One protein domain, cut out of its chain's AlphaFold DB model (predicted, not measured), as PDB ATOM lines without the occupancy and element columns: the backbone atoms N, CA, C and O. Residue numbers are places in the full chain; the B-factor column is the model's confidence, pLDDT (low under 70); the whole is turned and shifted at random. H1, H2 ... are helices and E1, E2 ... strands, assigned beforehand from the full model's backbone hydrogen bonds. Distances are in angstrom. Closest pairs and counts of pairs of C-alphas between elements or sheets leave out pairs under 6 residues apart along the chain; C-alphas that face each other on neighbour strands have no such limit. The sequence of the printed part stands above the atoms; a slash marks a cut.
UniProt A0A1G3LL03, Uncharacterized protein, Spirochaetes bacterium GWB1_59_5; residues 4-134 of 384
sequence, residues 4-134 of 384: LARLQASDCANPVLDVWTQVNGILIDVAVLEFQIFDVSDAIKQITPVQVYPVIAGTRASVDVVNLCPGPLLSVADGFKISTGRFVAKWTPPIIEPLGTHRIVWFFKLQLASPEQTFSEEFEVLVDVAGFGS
ATOM      1  N   LEU A   4     167.957 142.069 167.534       90.38
ATOM      2  CA  LEU A   4     169.227 141.577 168.053       90.38
ATOM      3  C   LEU A   4     169.913 142.692 168.849       90.38
ATOM      4  O   LEU A   4     170.044 143.817 168.367       90.38
ATOM      5  N   ALA A   5     170.350 142.407 170.074       89.94
ATOM      6  CA  ALA A   5     171.153 143.367 170.821       89.94
ATOM      7  C   ALA A   5     172.589 143.410 170.281       89.94
ATOM      8  O   ALA A   5     173.117 142.416 169.770       89.94
ATOM      9  N   ARG A   6     173.280 144.538 170.460       92.31
ATOM     10  CA  ARG A   6     174.740 144.570 170.291       92.31
ATOM     11  C   ARG A   6     175.393 143.498 171.165       92.31
ATOM     12  O   ARG A   6     174.992 143.293 172.306       92.31
ATOM     13  N   LEU A   7     176.419 142.833 170.634       92.00
ATOM     14  CA  LEU A   7     177.124 141.697 171.249       92.00
ATOM     15  C   LEU A   7     176.293 140.412 171.420       92.00
ATOM     16  O   LEU A   7     176.849 139.392 171.826       92.00
ATOM     17  N   GLN A   8     175.004 140.413 171.078       90.75
ATOM     18  CA  GLN A   8     174.191 139.202 171.059       90.75
ATOM     19  C   GLN A   8     174.389 138.473 169.731       90.75
ATOM     20  O   GLN A   8     174.192 139.038 168.659       90.75
ATOM     21  N   ALA A   9     174.776 137.201 169.787       90.25
ATOM     22  CA  ALA A   9     174.888 136.386 168.587       90.25
ATOM     23  C   ALA A   9     173.507 135.902 168.125       90.25
ATOM     24  O   ALA A   9     172.718 135.398 168.928       90.25
ATOM     25  N   SER A  10     173.242 136.028 166.826       92.44
ATOM     26  CA  SER A  10     172.342 135.119 166.122       92.44
ATOM     27  C   SER A  10     173.131 133.851 165.820       92.44
ATOM     28  O   SER A  10     174.201 133.926 165.220       92.44
ATOM     29  N   ASP A  11     172.650 132.705 166.281       90.75
ATOM     30  CA  ASP A  11     173.255 131.391 166.069       90.75
ATOM     31  C   ASP A  11     172.197 130.291 166.262       90.75
ATOM     32  O   ASP A  11     170.999 130.547 166.287       90.75
ATOM     33  N   CYS A  12     172.601 129.035 166.387       88.81
ATOM     34  CA  CYS A  12     171.638 127.943 166.528       88.81
ATOM     35  C   CYS A  12     170.954 127.872 167.892       88.81
ATOM     36  O   CYS A  12     169.864 127.310 167.989       88.81
ATOM     37  N   ALA A  13     171.595 128.388 168.942       87.31
ATOM     38  CA  ALA A  13     170.973 128.509 170.254       87.31
ATOM     39  C   ALA A  13     170.003 129.699 170.274       87.31
ATOM     40  O   ALA A  13     168.997 129.660 170.981       87.31
ATOM     41  N   ASN A  14     170.286 130.717 169.462       87.88
ATOM     42  CA  ASN A  14     169.489 131.920 169.312       87.88
ATOM     43  C   ASN A  14     169.241 132.273 167.832       87.88
ATOM     44  O   ASN A  14     169.893 133.178 167.298       87.88
ATOM     45  N   PRO A  15     168.318 131.577 167.147       89.94
ATOM     46  CA  PRO A  15     168.129 131.738 165.711       89.94
ATOM     47  C   PRO A  15     167.254 132.949 165.387       89.94
ATOM     48  O   PRO A  15     166.094 132.803 165.016       89.94
ATOM     49  N   VAL A  16     167.809 134.148 165.581       90.19
ATOM     50  CA  VAL A  16     167.122 135.427 165.319       90.19
ATOM     51  C   VAL A  16     167.099 135.745 163.831       90.19
ATOM     52  O   VAL A  16     166.086 136.211 163.324       90.19
ATOM     53  N   LEU A  17     168.222 135.519 163.146       93.12
ATOM     54  CA  LEU A  17     168.367 135.731 161.709       93.12
ATOM     55  C   LEU A  17     168.231 134.389 160.995       93.12
ATOM     56  O   LEU A  17     169.216 133.840 160.491       93.12
ATOM     57  N   ASP A  18     167.031 133.817 161.034       92.50
ATOM     58  CA  ASP A  18     166.727 132.560 160.365       92.50
ATOM     59  C   ASP A  18     165.999 132.765 159.034       92.50
ATOM     60  O   ASP A  18     165.412 133.803 158.754       92.50
ATOM     61  N   VAL A  19     166.103 131.769 158.160       93.69
ATOM     62  CA  VAL A  19     165.398 131.736 156.882       93.69
ATOM     63  C   VAL A  19     164.811 130.358 156.674       93.69
ATOM     64  O   VAL A  19     165.423 129.331 156.998       93.69
ATOM     65  N   TRP A  20     163.612 130.347 156.105       94.06
ATOM     66  CA  TRP A  20     162.937 129.135 155.687       94.06
ATOM     67  C   TRP A  20     162.914 129.047 154.171       94.06
ATOM     68  O   TRP A  20     162.609 130.021 153.489       94.06
ATOM     69  N   THR A  21     163.201 127.869 153.635       94.12
ATOM     70  CA  THR A  21     163.160 127.607 152.197       94.12
ATOM     71  C   THR A  21     162.118 126.548 151.901       94.12
ATOM     72  O   THR A  21     162.075 125.490 152.532       94.12
ATOM     73  N   GLN A  22     161.250 126.838 150.931       93.00
ATOM     74  CA  GLN A  22     160.167 125.939 150.563       93.00
ATOM     75  C   GLN A  22     159.921 125.870 149.061       93.00
ATOM     76  O   GLN A  22     160.178 126.820 148.324       93.00
ATOM     77  N   VAL A  23     159.352 124.749 148.629       91.31
ATOM     78  CA  VAL A  23     158.794 124.558 147.290       91.31
ATOM     79  C   VAL A  23     157.411 123.948 147.445       91.31
ATOM     80  O   VAL A  23     157.264 122.876 148.024       91.31
ATOM     81  N   ASN A  24     156.388 124.624 146.919       89.50
ATOM     82  CA  ASN A  24     155.001 124.144 146.930       89.50
ATOM     83  C   ASN A  24     154.478 123.744 148.328       89.50
ATOM     84  O   ASN A  24     153.775 122.743 148.463       89.50
ATOM     85  N   GLY A  25     154.841 124.487 149.379       90.56
ATOM     86  CA  GLY A  25     154.421 124.159 150.744       90.56
ATOM     87  C   GLY A  25     155.279 123.130 151.449       90.56
ATOM     88  O   GLY A  25     155.017 122.849 152.612       90.56
ATOM     89  N   ILE A  26     156.304 122.586 150.802       94.81
ATOM     90  CA  ILE A  26     157.226 121.629 151.407       94.81
ATOM     91  C   ILE A  26     158.513 122.361 151.761       94.81
ATOM     92  O   ILE A  26     159.127 122.985 150.897       94.81
ATOM     93  N   LEU A  27     158.925 122.279 153.026       95.31
ATOM     94  CA  LEU A  27     160.222 122.775 153.469       95.31
ATOM     95  C   LEU A  27     161.312 121.879 152.886       95.31
ATOM     96  O   LEU A  27     161.289 120.663 153.081       95.31
ATOM     97  N   ILE A  28     162.251 122.482 152.166       94.69
ATOM     98  CA  ILE A  28     163.329 121.755 151.496       94.69
ATOM     99  C   ILE A  28     164.670 122.395 151.789       94.69
ATOM    100  O   ILE A  28     164.772 123.615 151.903       94.69
ATOM    101  N   ASP A  29     165.704 121.568 151.864       95.81
ATOM    102  CA  ASP A  29     167.070 122.059 151.926       95.81
ATOM    103  C   ASP A  29     167.511 122.612 150.574       95.81
ATOM    104  O   ASP A  29     167.082 122.147 149.515       95.81
ATOM    105  N   VAL A  30     168.391 123.604 150.623       96.12
ATOM    106  CA  VAL A  30     168.993 124.219 149.441       96.12
ATOM    107  C   VAL A  30     170.395 123.675 149.211       96.12
ATOM    108  O   VAL A  30     171.071 123.243 150.141       96.12
ATOM    109  N   ALA A  31     170.843 123.698 147.957       96.50
ATOM    110  CA  ALA A  31     172.186 123.256 147.595       96.50
ATOM    111  C   ALA A  31     173.263 124.281 147.977       96.50
ATOM    112  O   ALA A  31     174.388 123.901 148.286       96.50
ATOM    113  N   VAL A  32     172.925 125.572 147.923       96.31
ATOM    114  CA  VAL A  32     173.806 126.687 148.292       96.31
ATOM    115  C   VAL A  32     172.969 127.753 148.983       96.31
ATOM    116  O   VAL A  32     171.884 128.079 148.494       96.31
ATOM    117  N   LEU A  33     173.486 128.292 150.086       96.88
ATOM    118  CA  LEU A  33     172.905 129.415 150.812       96.88
ATOM    119  C   LEU A  33     174.013 130.358 151.273       96.88
ATOM    120  O   LEU A  33     174.982 129.943 151.909       96.88
ATOM    121  N   GLU A  34     173.841 131.632 150.959       97.44
ATOM    122  CA  GLU A  34     174.746 132.710 151.325       97.44
ATOM    123  C   GLU A  34     173.942 133.920 151.808       97.44
ATOM    124  O   GLU A  34     172.755 134.047 151.500       97.44
ATOM    125  N   PHE A  35     174.577 134.832 152.542       98.00
ATOM    126  CA  PHE A  35     173.919 136.059 152.980       98.00
ATOM    127  C   PHE A  35     174.854 137.263 153.085       98.00
ATOM    128  O   PHE A  35     176.083 137.151 153.112       98.00
ATOM    129  N   GLN A  36     174.230 138.435 153.143       98.00
ATOM    130  CA  GLN A  36     174.837 139.728 153.436       98.00
ATOM    131  C   GLN A  36     173.937 140.492 154.405       98.00
ATOM    132  O   GLN A  36     172.719 140.337 154.369       98.00
ATOM    133  N   ILE A  37     174.521 141.337 155.245       97.69
ATOM    134  CA  ILE A  37     173.796 142.219 156.159       97.69
ATOM    135  C   ILE A  37     174.163 143.657 155.829       97.69
ATOM    136  O   ILE A  37     175.341 143.992 155.663       97.69
ATOM    137  N   PHE A  38     173.139 144.496 155.748       97.69
ATOM    138  CA  PHE A  38     173.238 145.910 155.443       97.69
ATOM    139  C   PHE A  38     172.633 146.747 156.568       97.69
ATOM    140  O   PHE A  38     171.574 146.414 157.101       97.69
ATOM    141  N   ASP A  39     173.276 147.864 156.876       96.50
ATOM    142  CA  ASP A  39     172.704 148.937 157.678       96.50
ATOM    143  C   ASP A  39     171.787 149.793 156.790       96.50
ATOM    144  O   ASP A  39     172.208 150.308 155.746       96.50
ATOM    145  N   VAL A  40     170.526 149.919 157.211       95.62
ATOM    146  CA  VAL A  40     169.477 150.743 156.584       95.62
ATOM    147  C   VAL A  40     168.786 151.644 157.622       95.62
ATOM    148  O   VAL A  40     167.620 152.008 157.472       95.62
ATOM    149  N   SER A  41     169.509 152.005 158.687       90.62
ATOM    150  CA  SER A  41     168.992 152.706 159.875       90.62
ATOM    151  C   SER A  41     168.511 154.137 159.623       90.62
ATOM    152  O   SER A  41     167.748 154.676 160.422       90.62
ATOM    153  N   ASP A  42     168.928 154.761 158.522       89.81
ATOM    154  CA  ASP A  42     168.520 156.112 158.146       89.81
ATOM    155  C   ASP A  42     167.996 156.179 156.704       89.81
ATOM    156  O   ASP A  42     168.219 155.285 155.888       89.81
ATOM    157  N   ALA A  43     167.290 157.265 156.377       87.75
ATOM    158  CA  ALA A  43     166.641 157.429 155.076       87.75
ATOM    159  C   ALA A  43     167.622 157.411 153.888       87.75
ATOM    160  O   ALA A  43     167.244 157.013 152.787       87.75
ATOM    161  N   ILE A  44     168.879 157.824 154.088       91.62
ATOM    162  CA  ILE A  44     169.902 157.792 153.034       91.62
ATOM    163  C   ILE A  44     170.349 156.345 152.816       91.62
ATOM    164  O   ILE A  44     170.410 155.884 151.675       91.62
ATOM    165  N   LYS A  45     170.599 155.606 153.898       93.06
ATOM    166  CA  LYS A  45     170.979 154.191 153.865       93.06
ATOM    167  C   LYS A  45     169.853 153.283 153.382       93.06
ATOM    168  O   LYS A  45     170.124 152.260 152.771       93.06
ATOM    169  N   GLN A  46     168.588 153.658 153.555       89.25
ATOM    170  CA  GLN A  46     167.476 152.939 152.923       89.25
ATOM    171  C   GLN A  46     167.543 152.994 151.390       89.25
ATOM    172  O   GLN A  46     167.186 152.021 150.725       89.25
ATOM    173  N   ILE A  47     168.022 154.111 150.830       92.88
ATOM    174  CA  ILE A  47     168.224 154.283 149.384       92.88
ATOM    175  C   ILE A  47     169.530 153.616 148.942       92.88
ATOM    176  O   ILE A  47     169.569 152.966 147.900       92.88
ATOM    177  N   THR A  48     170.600 153.776 149.725       94.50
ATOM    178  CA  THR A  48     171.932 153.214 149.447       94.50
ATOM    179  C   THR A  48     172.425 152.398 150.649       94.50
ATOM    180  O   THR A  48     173.165 152.932 151.479       94.50
ATOM    181  N   PRO A  49     172.016 151.119 150.766       95.62
ATOM    182  CA  PRO A  49     172.360 150.279 151.911       95.62
ATOM    183  C   PRO A  49     173.869 150.104 152.074       95.62
ATOM    184  O   PRO A  49     174.584 149.848 151.102       95.62
ATOM    185  N   VAL A  50     174.354 150.210 153.310       96.62
ATOM    186  CA  VAL A  50     175.779 150.041 153.630       96.62
ATOM    187  C   VAL A  50     176.004 148.618 154.116       96.62
ATOM    188  O   VAL A  50     175.445 148.226 155.132       96.62
ATOM    189  N   GLN A  51     176.809 147.830 153.404       97.19
ATOM    190  CA  GLN A  51     177.126 146.468 153.833       97.19
ATOM    191  C   GLN A  51     177.956 146.501 155.122       97.19
ATOM    192  O   GLN A  51     179.028 147.106 155.152       97.19
ATOM    193  N   VAL A  52     177.471 145.820 156.157       96.81
ATOM    194  CA  VAL A  52     178.145 145.689 157.460       96.81
ATOM    195  C   VAL A  52     178.702 144.286 157.676       96.81
ATOM    196  O   VAL A  52     179.678 144.107 158.403       96.81
ATOM    197  N   TYR A  53     178.135 143.282 156.999       96.88
ATOM    198  CA  TYR A  53     178.636 141.916 157.061       96.88
ATOM    199  C   TYR A  53     178.408 141.134 155.752       96.88
ATOM    200  O   TYR A  53     177.308 141.181 155.202       96.88
ATOM    201  N   PRO A  54     179.407 140.383 155.254       96.38
ATOM    202  CA  PRO A  54     180.817 140.448 155.649       96.38
ATOM    203  C   PRO A  54     181.403 141.860 155.474       96.38
ATOM    204  O   PRO A  54     180.878 142.658 154.703       96.38
ATOM    205  N   VAL A  55     182.496 142.167 156.178       93.62
ATOM    206  CA  VAL A  55     183.080 143.528 156.228       93.62
ATOM    207  C   VAL A  55     183.546 144.026 154.851       93.62
ATOM    208  O   VAL A  55     183.570 145.227 154.589       93.62
ATOM    209  N   ILE A  56     183.924 143.114 153.951       94.75
ATOM    210  CA  ILE A  56     184.357 143.458 152.595       94.75
ATOM    211  C   ILE A  56     183.123 143.578 151.696       94.75
ATOM    212  O   ILE A  56     182.473 142.576 151.387       94.75
ATOM    213  N   ALA A  57     182.830 144.794 151.236       93.50
ATOM    214  CA  ALA A  57     181.704 145.063 150.346       93.50
ATOM    215  C   ALA A  57     181.710 144.148 149.105       93.50
ATOM    216  O   ALA A  57     182.743 143.945 148.465       93.50
ATOM    217  N   GLY A  58     180.546 143.589 148.771       94.56
ATOM    218  CA  GLY A  58     180.355 142.676 147.641       94.56
ATOM    219  C   GLY A  58     180.675 141.208 147.936       94.56
ATOM    220  O   GLY A  58     180.289 140.344 147.152       94.56
ATOM    221  N   THR A  59     181.321 140.893 149.063       97.00
ATOM    222  CA  THR A  59     181.509 139.497 149.499       97.00
ATOM    223  C   THR A  59     180.270 138.981 150.226       97.00
ATOM    224  O   THR A  59     179.515 139.773 150.794       97.00
ATOM    225  N   ARG A  60     180.042 137.665 150.189       96.94
ATOM    226  CA  ARG A  60     178.901 136.990 150.822       96.94
ATOM    227  C   ARG A  60     179.400 135.977 151.849       96.94
ATOM    228  O   ARG A  60     180.428 135.341 151.631       96.94
ATOM    229  N   ALA A  61     178.679 135.848 152.956       96.75
ATOM    230  CA  ALA A  61     178.927 134.838 153.978       96.75
ATOM    231  C   ALA A  61     178.245 133.524 153.586       96.75
ATOM    232  O   ALA A  61     177.083 133.544 153.181       96.75
ATOM    233  N   SER A  62     178.936 132.390 153.711       95.19
ATOM    234  CA  SER A  62     178.383 131.075 153.364       95.19
ATOM    235  C   SER A  62     177.722 130.397 154.563       95.19
ATOM    236  O   SER A  62     178.269 130.412 155.667       95.19
ATOM    237  N   VAL A  63     176.604 129.714 154.327       95.38
ATOM    238  CA  VAL A  63     175.900 128.903 155.328       95.38
ATOM    239  C   VAL A  63     176.179 127.420 155.092       95.38
ATOM    240  O   VAL A  63     176.088 126.943 153.960       95.38
ATOM    241  N   ASP A  64     176.474 126.664 156.152       94.00
ATOM    242  CA  ASP A  64     176.552 125.204 156.060       94.00
ATOM    243  C   ASP A  64     175.143 124.611 155.916       94.00
ATOM    244  O   ASP A  64     174.350 124.590 156.862       94.00
ATOM    245  N   VAL A  65     174.834 124.143 154.705       93.94
ATOM    246  CA  VAL A  65     173.536 123.551 154.348       93.94
ATOM    247  C   VAL A  65     173.476 122.037 154.564       93.94
ATOM    248  O   VAL A  65     172.407 121.435 154.442       93.94
ATOM    249  N   VAL A  66     174.612 121.400 154.862       91.12
ATOM    250  CA  VAL A  66     174.722 119.942 154.977       91.12
ATOM    251  C   VAL A  66     174.624 119.529 156.434       91.12
ATOM    252  O   VAL A  66     173.796 118.684 156.787       91.12
ATOM    253  N   ASN A  67     175.452 120.131 157.287       89.12
ATOM    254  CA  ASN A  67     175.538 119.732 158.678       89.12
ATOM    255  C   ASN A  67     174.490 120.471 159.503       89.12
ATOM    256  O   ASN A  67     174.433 121.702 159.525       89.12
ATOM    257  N   LEU A  68     173.676 119.695 160.223       89.50
ATOM    258  CA  LEU A  68     172.876 120.243 161.311       89.50
ATOM    259  C   LEU A  68     173.802 120.903 162.319       89.50
ATOM    260  O   LEU A  68     174.919 120.427 162.535       89.50
ATOM    261  N   CYS A  69     173.312 121.981 162.917       83.75
ATOM    262  CA  CYS A  69     174.137 122.884 163.682       83.75
ATOM    263  C   CYS A  69     175.111 122.163 164.631       83.75
ATOM    264  O   CYS A  69     174.677 121.544 165.611       83.75
ATOM    265  N   PRO A  70     176.427 122.238 164.359       73.50
ATOM    266  CA  PRO A  70     177.426 121.760 165.286       73.50
ATOM    267  C   PRO A  70     177.390 122.671 166.513       73.50
ATOM    268  O   PRO A  70     177.236 123.887 166.398       73.50
ATOM    269  N   GLY A  71     177.535 122.090 167.705       63.97
ATOM    270  CA  GLY A  71     177.660 122.876 168.931       63.97
ATOM    271  C   GLY A  71     178.738 123.972 168.804       63.97
ATOM    272  O   GLY A  71     179.632 123.867 167.960       63.97
ATOM    273  N   PRO A  72     178.705 125.006 169.663       58.62
ATOM    274  CA  PRO A  72     179.395 126.295 169.476       58.62
ATOM    275  C   PRO A  72     180.927 126.249 169.300       58.62
ATOM    276  O   PRO A  72     181.539 127.275 169.020       58.62
ATOM    277  N   LEU A  73     181.563 125.086 169.460       58.25
ATOM    278  CA  LEU A  73     183.016 124.920 169.535       58.25
ATOM    279  C   LEU A  73     183.683 124.381 168.258       58.25
ATOM    280  O   LEU A  73     184.906 124.291 168.236       58.25
ATOM    281  N   LEU A  74     182.932 123.992 167.218       58.84
ATOM    282  CA  LEU A  74     183.492 123.177 166.121       58.84
ATOM    283  C   LEU A  74     183.316 123.725 164.701       58.84
ATOM    284  O   LEU A  74     183.692 123.035 163.757       58.84
ATOM    285  N   SER A  75     182.790 124.938 164.509       64.88
ATOM    286  CA  SER A  75     182.534 125.437 163.154       64.88
ATOM    287  C   SER A  75     183.073 126.833 162.851       64.88
ATOM    288  O   SER A  75     182.883 127.788 163.607       64.88
ATOM    289  N   VAL A  76     183.687 126.902 161.667       72.00
ATOM    290  CA  VAL A  76     184.187 128.092 160.965       72.00
ATOM    291  C   VAL A  76     183.144 128.708 160.025       72.00
ATOM    292  O   VAL A  76     183.413 129.753 159.449       72.00
ATOM    293  N   ALA A  77     181.987 128.066 159.839       80.75
ATOM    294  CA  ALA A  77     180.942 128.568 158.958       80.75
ATOM    295  C   ALA A  77     180.231 129.788 159.562       80.75
ATOM    296  O   ALA A  77     180.012 129.871 160.778       80.75
ATOM    297  N   ASP A  78     179.815 130.692 158.679       89.75
ATOM    298  CA  ASP A  78     179.081 131.916 159.006       89.75
ATOM    299  C   ASP A  78     177.564 131.676 159.127       89.75
ATOM    300  O   ASP A  78     176.783 132.605 159.297       89.75
ATOM    301  N   GLY A  79     177.112 130.425 159.074       91.25
ATOM    302  CA  GLY A  79     175.720 130.049 159.294       91.25
ATOM    303  C   GLY A  79     175.530 128.538 159.302       91.25
ATOM    304  O   GLY A  79     176.424 127.790 158.900       91.25
ATOM    305  N   PHE A  80     174.352 128.094 159.742       93.62
ATOM    306  CA  PHE A  80     174.050 126.677 159.941       93.62
ATOM    307  C   PHE A  80     172.643 126.282 159.541       93.62
ATOM    308  O   PHE A  80     171.694 127.053 159.673       93.62
ATOM    309  N   LYS A  81     172.493 125.011 159.184       94.50
ATOM    310  CA  LYS A  81     171.206 124.333 159.141       94.50
ATOM    311  C   LYS A  81     170.713 123.987 160.548       94.50
ATOM    312  O   LYS A  81     171.419 123.353 161.330       94.50
ATOM    313  N   ILE A  82     169.470 124.341 160.856       92.62
ATOM    314  CA  ILE A  82     168.800 123.978 162.119       92.62
ATOM    315  C   ILE A  82     167.937 122.732 161.931       92.62
ATOM    316  O   ILE A  82     167.934 121.826 162.760       92.62
ATOM    317  N   SER A  83     167.182 122.701 160.841       92.38
ATOM    318  CA  SER A  83     166.283 121.613 160.468       92.38
ATOM    319  C   SER A  83     166.085 121.630 158.957       92.38
ATOM    320  O   SER A  83     166.590 122.522 158.280       92.38
ATOM    321  N   THR A  84     165.346 120.664 158.413       93.56
ATOM    322  CA  THR A  84     165.020 120.641 156.982       93.56
ATOM    323  C   THR A  84     164.390 121.962 156.545       93.56
ATOM    324  O   THR A  84     163.372 122.377 157.103       93.56
ATOM    325  N   GLY A  85     165.022 122.623 155.576       93.44
ATOM    326  CA  GLY A  85     164.601 123.914 155.043       93.44
ATOM    327  C   GLY A  85     164.642 125.073 156.036       93.44
ATOM    328  O   GLY A  85     163.996 126.080 155.768       93.44
ATOM    329  N   ARG A  86     165.356 124.948 157.167       94.69
ATOM    330  CA  ARG A  86     165.590 126.033 158.134       94.69
ATOM    331  C   ARG A  86     167.072 126.278 158.320       94.69
ATOM    332  O   ARG A  86     167.800 125.383 158.763       94.69
ATOM    333  N   PHE A  87     167.482 127.515 158.114       95.12
ATOM    334  CA  PHE A  87     168.868 127.932 158.249       95.12
ATOM    335  C   PHE A  87     168.970 129.180 159.112       95.12
ATOM    336  O   PHE A  87     168.002 129.921 159.231       95.12
ATOM    337  N   VAL A  88     170.133 129.409 159.710       94.75
ATOM    338  CA  VAL A  88     170.426 130.598 160.511       94.75
ATOM    339  C   VAL A  88     171.741 131.223 160.083       94.75
ATOM    340  O   VAL A  88     172.732 130.524 159.864       94.75
ATOM    341  N   ALA A  89     171.745 132.550 159.999       95.44
ATOM    342  CA  ALA A  89     172.937 133.355 159.821       95.44
ATOM    343  C   ALA A  89     173.618 133.554 161.177       95.44
ATOM    344  O   ALA A  89     172.997 134.015 162.145       95.44
ATOM    345  N   LYS A  90     174.908 133.221 161.234       94.19
ATOM    346  CA  LYS A  90     175.760 133.494 162.381       94.19
ATOM    347  C   LYS A  90     176.280 134.917 162.270       94.19
ATOM    348  O   LYS A  90     177.159 135.209 161.464       94.19
ATOM    349  N   TRP A  91     175.766 135.802 163.109       94.94
ATOM    350  CA  TRP A  91     176.256 137.171 163.174       94.94
ATOM    351  C   TRP A  91     176.120 137.726 164.583       94.94
ATOM    352  O   TRP A  91     175.130 137.484 165.273       94.94
ATOM    353  N   THR A  92     177.135 138.464 165.015       94.81
ATOM    354  CA  THR A  92     177.163 139.149 166.306       94.81
ATOM    355  C   THR A  92     177.424 140.624 166.026       94.81
ATOM    356  O   THR A  92     178.547 140.955 165.634       94.81
ATOM    357  N   PRO A  93     176.429 141.514 166.201       95.19
ATOM    358  CA  PRO A  93     176.615 142.932 165.955       95.19
ATOM    359  C   PRO A  93     177.707 143.463 166.890       95.19
ATOM    360  O   PRO A  93     177.631 143.236 168.106       95.19
ATOM    361  N   PRO A  94     178.734 144.157 166.378       94.88
ATOM    362  CA  PRO A  94     179.761 144.740 167.227       94.88
ATOM    363  C   PRO A  94     179.183 145.842 168.128       94.88
ATOM    364  O   PRO A  94     178.133 146.423 167.863       94.88
ATOM    365  N   ILE A  95     179.904 146.202 169.194       94.06
ATOM    366  CA  ILE A  95     179.470 147.261 170.128       94.06
ATOM    367  C   ILE A  95     179.297 148.639 169.462       94.06
ATOM    368  O   ILE A  95     178.573 149.492 169.975       94.06
ATOM    369  N   ILE A  96     179.963 148.856 168.328       93.94
ATOM    370  CA  ILE A  96     179.905 150.090 167.537       93.94
ATOM    371  C   ILE A  96     178.847 150.049 166.425       93.94
ATOM    372  O   ILE A  96     178.687 151.054 165.737       93.94
ATOM    373  N   GLU A  97     178.144 148.925 166.243       95.06
ATOM    374  CA  GLU A  97     177.158 148.762 165.168       95.06
ATOM    375  C   GLU A  97     176.057 149.818 165.287       95.06
ATOM    376  O   GLU A  97     175.521 149.979 166.386       95.06
ATOM    377  N   PRO A  98     175.689 150.548 164.223       92.62
ATOM    378  CA  PRO A  98     174.570 151.485 164.256       92.62
ATOM    379  C   PRO A  98     173.300 150.856 164.852       92.62
ATOM    380  O   PRO A  98     173.056 149.662 164.731       92.62
ATOM    381  N   LEU A  99     172.511 151.652 165.573       91.50
ATOM    382  CA  LEU A  99     171.221 151.193 166.099       91.50
ATOM    383  C   LEU A  99     170.130 151.422 165.056       91.50
ATOM    384  O   LEU A  99     170.220 152.365 164.269       91.50
ATOM    385  N   GLY A 100     169.075 150.613 165.110       90.50
ATOM    386  CA  GLY A 100     167.905 150.730 164.243       90.50
ATOM    387  C   GLY A 100     167.818 149.614 163.206       90.50
ATOM    388  O   GLY A 100     168.304 148.499 163.418       90.50
ATOM    389  N   THR A 101     167.149 149.901 162.091       93.38
ATOM    390  CA  THR A 101     166.814 148.899 161.076       93.38
ATOM    391  C   THR A 101     168.036 148.444 160.281       93.38
ATOM    392  O   THR A 101     168.788 149.246 159.731       93.38
ATOM    393  N   HIS A 102     168.191 147.133 160.189       95.81
ATOM    394  CA  HIS A 102     169.155 146.440 159.348       95.81
ATOM    395  C   HIS A 102     168.404 145.515 158.397       95.81
ATOM    396  O   HIS A 102     167.257 145.139 158.641       95.81
ATOM    397  N   ARG A 103     169.050 145.145 157.295       95.69
ATOM    398  CA  ARG A 103     168.489 144.246 156.291       95.69
ATOM    399  C   ARG A 103     169.440 143.092 156.044       95.69
ATOM    400  O   ARG A 103     170.591 143.316 155.680       95.69
ATOM    401  N   ILE A 104     168.952 141.869 156.191       96.31
ATOM    402  CA  ILE A 104     169.649 140.674 155.725       96.31
ATOM    403  C   ILE A 104     169.162 140.336 154.317       96.31
ATOM    404  O   ILE A 104     167.965 140.360 154.042       96.31
ATOM    405  N   VAL A 105     170.093 140.058 153.410       96.88
ATOM    406  CA  VAL A 105     169.816 139.606 152.047       96.88
ATOM    407  C   VAL A 105     170.382 138.206 151.891       96.88
ATOM    408  O   VAL A 105     171.585 137.997 152.025       96.88
ATOM    409  N   TRP A 106     169.498 137.263 151.613       96.75
ATOM    410  CA  TRP A 106     169.766 135.856 151.387       96.75
ATOM    411  C   TRP A 106     169.877 135.567 149.897       96.75
ATOM    412  O   TRP A 106     169.043 136.016 149.110       96.75
ATOM    413  N   PHE A 107     170.862 134.759 149.530       96.94
ATOM    414  CA  PHE A 107     171.083 134.264 148.178       96.94
ATOM    415  C   PHE A 107     171.093 132.744 148.232       96.94
ATOM    416  O   PHE A 107     171.889 132.156 148.964       96.94
ATOM    417  N   PHE A 108     170.210 132.086 147.487       95.56
ATOM    418  CA  PHE A 108     170.120 130.631 147.541       95.56
ATOM    419  C   PHE A 108     169.827 129.986 146.198       95.56
ATOM    420  O   PHE A 108     169.200 130.562 145.310       95.56
ATOM    421  N   LYS A 109     170.273 128.737 146.065       96.38
ATOM    422  CA  LYS A 109     169.986 127.872 144.920       96.38
ATOM    423  C   LYS A 109     169.386 126.570 145.415       96.38
ATOM    424  O   LYS A 109     170.022 125.848 146.181       96.38
ATOM    425  N   LEU A 110     168.183 126.247 144.944       93.81
ATOM    426  CA  LEU A 110     167.501 125.002 145.312       93.81
ATOM    427  C   LEU A 110     168.323 123.773 144.902       93.81
ATOM    428  O   LEU A 110     168.539 122.867 145.696       93.81
ATOM    429  N   GLN A 111     168.838 123.777 143.673       94.69
ATOM    430  CA  GLN A 111     169.809 122.813 143.162       94.69
ATOM    431  C   GLN A 111     170.995 123.576 142.567       94.69
ATOM    432  O   GLN A 111     170.848 124.730 142.175       94.69
ATOM    433  N   LEU A 112     172.157 122.934 142.418       93.44
ATOM    434  CA  LEU A 112     173.355 123.587 141.861       93.44
ATOM    435  C   LEU A 112     173.125 124.201 140.468       93.44
ATOM    436  O   LEU A 112     173.717 125.227 140.142       93.44
ATOM    437  N   ALA A 113     172.248 123.584 139.668       94.62
ATOM    438  CA  ALA A 113     171.874 124.047 138.334       94.62
ATOM    439  C   ALA A 113     170.687 125.033 138.320       94.62
ATOM    440  O   ALA A 113     170.376 125.590 137.269       94.62
ATOM    441  N   SER A 114     169.999 125.235 139.448       93.94
ATOM    442  CA  SER A 114     168.868 126.163 139.535       93.94
ATOM    443  C   SER A 114     169.336 127.624 139.472       93.94
ATOM    444  O   SER A 114     170.450 127.929 139.912       93.94
ATOM    445  N   PRO A 115     168.488 128.546 138.974       95.19
ATOM    446  CA  PRO A 115     168.762 129.973 139.089       95.19
ATOM    447  C   PRO A 115     168.893 130.381 140.563       95.19
ATOM    448  O   PRO A 115     168.233 129.810 141.435       95.19
ATOM    449  N   GLU A 116     169.755 131.365 140.822       95.81
ATOM    450  CA  GLU A 116     169.865 131.991 142.141       95.81
ATOM    451  C   GLU A 116     168.580 132.763 142.445       95.81
ATOM    452  O   GLU A 116     168.056 133.483 141.594       95.81
ATOM    453  N   GLN A 117     168.078 132.580 143.659       93.81
ATOM    454  CA  GLN A 117     166.966 133.329 144.213       93.81
ATOM    455  C   GLN A 117     167.492 134.244 145.310       93.81
ATOM    456  O   GLN A 117     168.391 133.866 146.066       93.81
ATOM    457  N   THR A 118     166.901 135.430 145.396       94.06
ATOM    458  CA  THR A 118     167.261 136.438 146.387       94.06
ATOM    459  C   THR A 118     166.047 136.760 147.235       94.06
ATOM    460  O   THR A 118     164.960 136.990 146.709       94.06
ATOM    461  N   PHE A 119     166.245 136.800 148.544       90.88
ATOM    462  CA  PHE A 119     165.230 137.184 149.514       90.88
ATOM    463  C   PHE A 119     165.836 138.184 150.496       90.88
ATOM    464  O   PHE A 119     167.007 138.069 150.840       90.88
ATOM    465  N   SER A 120     165.070 139.174 150.945       92.69
ATOM    466  CA  SER A 120     165.540 140.138 151.936       92.69
ATOM    467  C   SER A 120     164.551 140.290 153.075       92.69
ATOM    468  O   SER A 120     163.356 140.433 152.826       92.69
ATOM    469  N   GLU A 121     165.068 140.360 154.294       91.44
ATOM    470  CA  GLU A 121     164.291 140.591 155.506       91.44
ATOM    471  C   GLU A 121     164.895 141.741 156.310       91.44
ATOM    472  O   GLU A 121     166.110 141.942 156.324       91.44
ATOM    473  N   GLU A 122     164.037 142.507 156.977       92.00
ATOM    474  CA  GLU A 122     164.445 143.586 157.871       92.00
ATOM    475  C   GLU A 122     164.354 143.147 159.332       92.00
ATOM    476  O   GLU A 122     163.414 142.467 159.747       92.00
ATOM    477  N   PHE A 123     165.335 143.571 160.120       92.38
ATOM    478  CA  PHE A 123     165.433 143.285 161.545       92.38
ATOM    479  C   PHE A 123     166.014 144.494 162.286       92.38
ATOM    480  O   PHE A 123     166.527 145.428 161.668       92.38
ATOM    481  N   GLU A 124     165.931 144.509 163.613       91.31
ATOM    482  CA  GLU A 124     166.460 145.622 164.413       91.31
ATOM    483  C   GLU A 124     167.743 145.282 165.155       91.31
ATOM    484  O   GLU A 124     167.851 144.218 165.761       91.31
ATOM    485  N   VAL A 125     168.677 146.233 165.184       92.19
ATOM    486  CA  VAL A 125     169.801 146.236 166.123       92.19
ATOM    487  C   VAL A 125     169.505 147.228 167.239       92.19
ATOM    488  O   VAL A 125     169.331 148.424 166.996       92.19
ATOM    489  N   LEU A 126     169.452 146.728 168.471       90.38
ATOM    490  CA  LEU A 126     169.122 147.504 169.666       90.38
ATOM    491  C   LEU A 126     170.293 147.510 170.658       90.38
ATOM    492  O   LEU A 126     171.232 146.718 170.555       90.38
ATOM    493  N   VAL A 127     170.254 148.428 171.628       86.69
ATOM    494  CA  VAL A 127     171.278 148.487 172.690       86.69
ATOM    495  C   VAL A 127     171.225 147.234 173.557       86.69
ATOM    496  O   VAL A 127     172.263 146.670 173.885       86.69
ATOM    497  N   ASP A 128     170.013 146.822 173.914       80.62
ATOM    498  CA  ASP A 128     169.734 145.673 174.761       80.62
ATOM    499  C   ASP A 128     168.379 145.073 174.362       80.62
ATOM    500  O   ASP A 128     167.484 145.790 173.901       80.62
ATOM    501  N   VAL A 129     168.232 143.763 174.532       73.94
ATOM    502  CA  VAL A 129     167.018 143.004 174.216       73.94
ATOM    503  C   VAL A 129     166.742 142.046 175.369       73.94
ATOM    504  O   VAL A 129     167.596 141.255 175.768       73.94
ATOM    505  N   ALA A 130     165.522 142.092 175.903       64.44
ATOM    506  CA  ALA A 130     165.106 141.211 176.987       64.44
ATOM    507  C   ALA A 130     164.899 139.768 176.485       64.44
ATOM    508  O   ALA A 130     163.797 139.379 176.110       64.44
ATOM    509  N   GLY A 131     165.966 138.965 176.516       59.16
ATOM    510  CA  GLY A 131     165.923 137.522 176.275       59.16
ATOM    511  C   GLY A 131     165.479 137.096 174.869       59.16
ATOM    512  O   GLY A 131     165.319 137.894 173.946       59.16
ATOM    513  N   PHE A 132     165.295 135.785 174.705       53.56
ATOM    514  CA  PHE A 132     164.868 135.156 173.454       53.56
ATOM    515  C   PHE A 132     163.349 135.264 173.286       53.56
ATOM    516  O   PHE A 132     162.618 134.302 173.519       53.56
ATOM    517  N   GLY A 133     162.854 136.439 172.908       48.84
ATOM    518  CA  GLY A 133     161.511 136.536 172.349       48.84
ATOM    519  C   GLY A 133     160.660 137.683 172.863       48.84
ATOM    520  O   GLY A 133     160.028 137.608 173.911       48.84
ATOM    521  N   SER A 134     160.425 138.623 171.962       50.47
ATOM    522  CA  SER A 134     159.082 138.725 171.408       50.47
ATOM    523  C   SER A 134     159.199 139.262 169.996       50.47
ATOM    524  O   SER A 134     159.574 140.416 169.792       50.47
TER     525      SER A 134
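What this domain is: This is residues 4 to 134 of the 384 residues of an uncharacterized protein of Spirochaetes bacterium GWB1_59_5 (UniProt A0A1G3LL03). Two twisted sheets of four strands each stand face to face as a sandwich with their strands crossed; the larger sheet is built on the long hairpin of E7 and E8, and the smaller one covers part of it. The short helix H1 sits at one end of the larger sheet and only grazes it. The printed part has 131 residues, with 54 of them, under half, in named elements, which run E1 E2 H1 E3 E4 E5 E6 E7 E8; the class is mostly strand. The larger sheet has the order E3 E2 E7 E8 and is antiparallel, the smaller has the order E1 E6 E5 E4 and is mixed. The whole is compact, with a radius of gyration of the C-alphas of 14.6 A and spans of 37 by 33 by 28 A.

How they stand to each other: Begin at the hairpin of E7, residues 100 to 109, and E8, residues 117 to 126, where N 106 and O 119 are 2.7 A apart. On the other side of E7, look for E2, residues 32 to 39, antiparallel to it, with N 34 and O 107 at 2.8 A. Next comes the edge strand E3, residues 50 to 53, antiparallel to E2, with N 37 and O 53 at 2.8 A. H1, residues 43 to 47, grazes this strongly twisted sheet with residues 44 to 46; its one O i to N i+4 pair is out of hydrogen-bond range, and 1 of 2 O i to N i+3 pairs is within it. In the second sheet, E5, residues 79 to 83, and E6, residues 86 to 89, form a hairpin, with N 88 and O 80 at 2.8 A. E1, residues 18 to 20, is antiparallel to E6, with N 19 and O 87 at 2.9 A. E4, residues 64 to 68, is parallel to E5, with N 81 and O 64 at 3.0 A. The two sheets make a sandwich, two sheets face to face, their strands at 61 degrees; the closest C-alphas of E2 and E4, Val 32 and Val 65, are 6.8 A apart.

Where its parts are: Find C-alpha 100 at (167.905, 150.730, 164.243); from there E7 runs 30.0 A. E8 runs 29.2 A to C-alpha 126 at (169.122, 147.504, 169.666). E2 spans 24.2 A and E5 12.7 A. E1 begins at C-alpha 18, (166.727, 132.560, 160.365).

The domain as a whole: The farthest C-alphas, Ala 113 and Ala 130, are 42.8 A apart. The printed part has no cut, and the link E1 to E2, 11 residues, is long. Confidence is low, under 70, at residues 71 to 75 and 130 to 134.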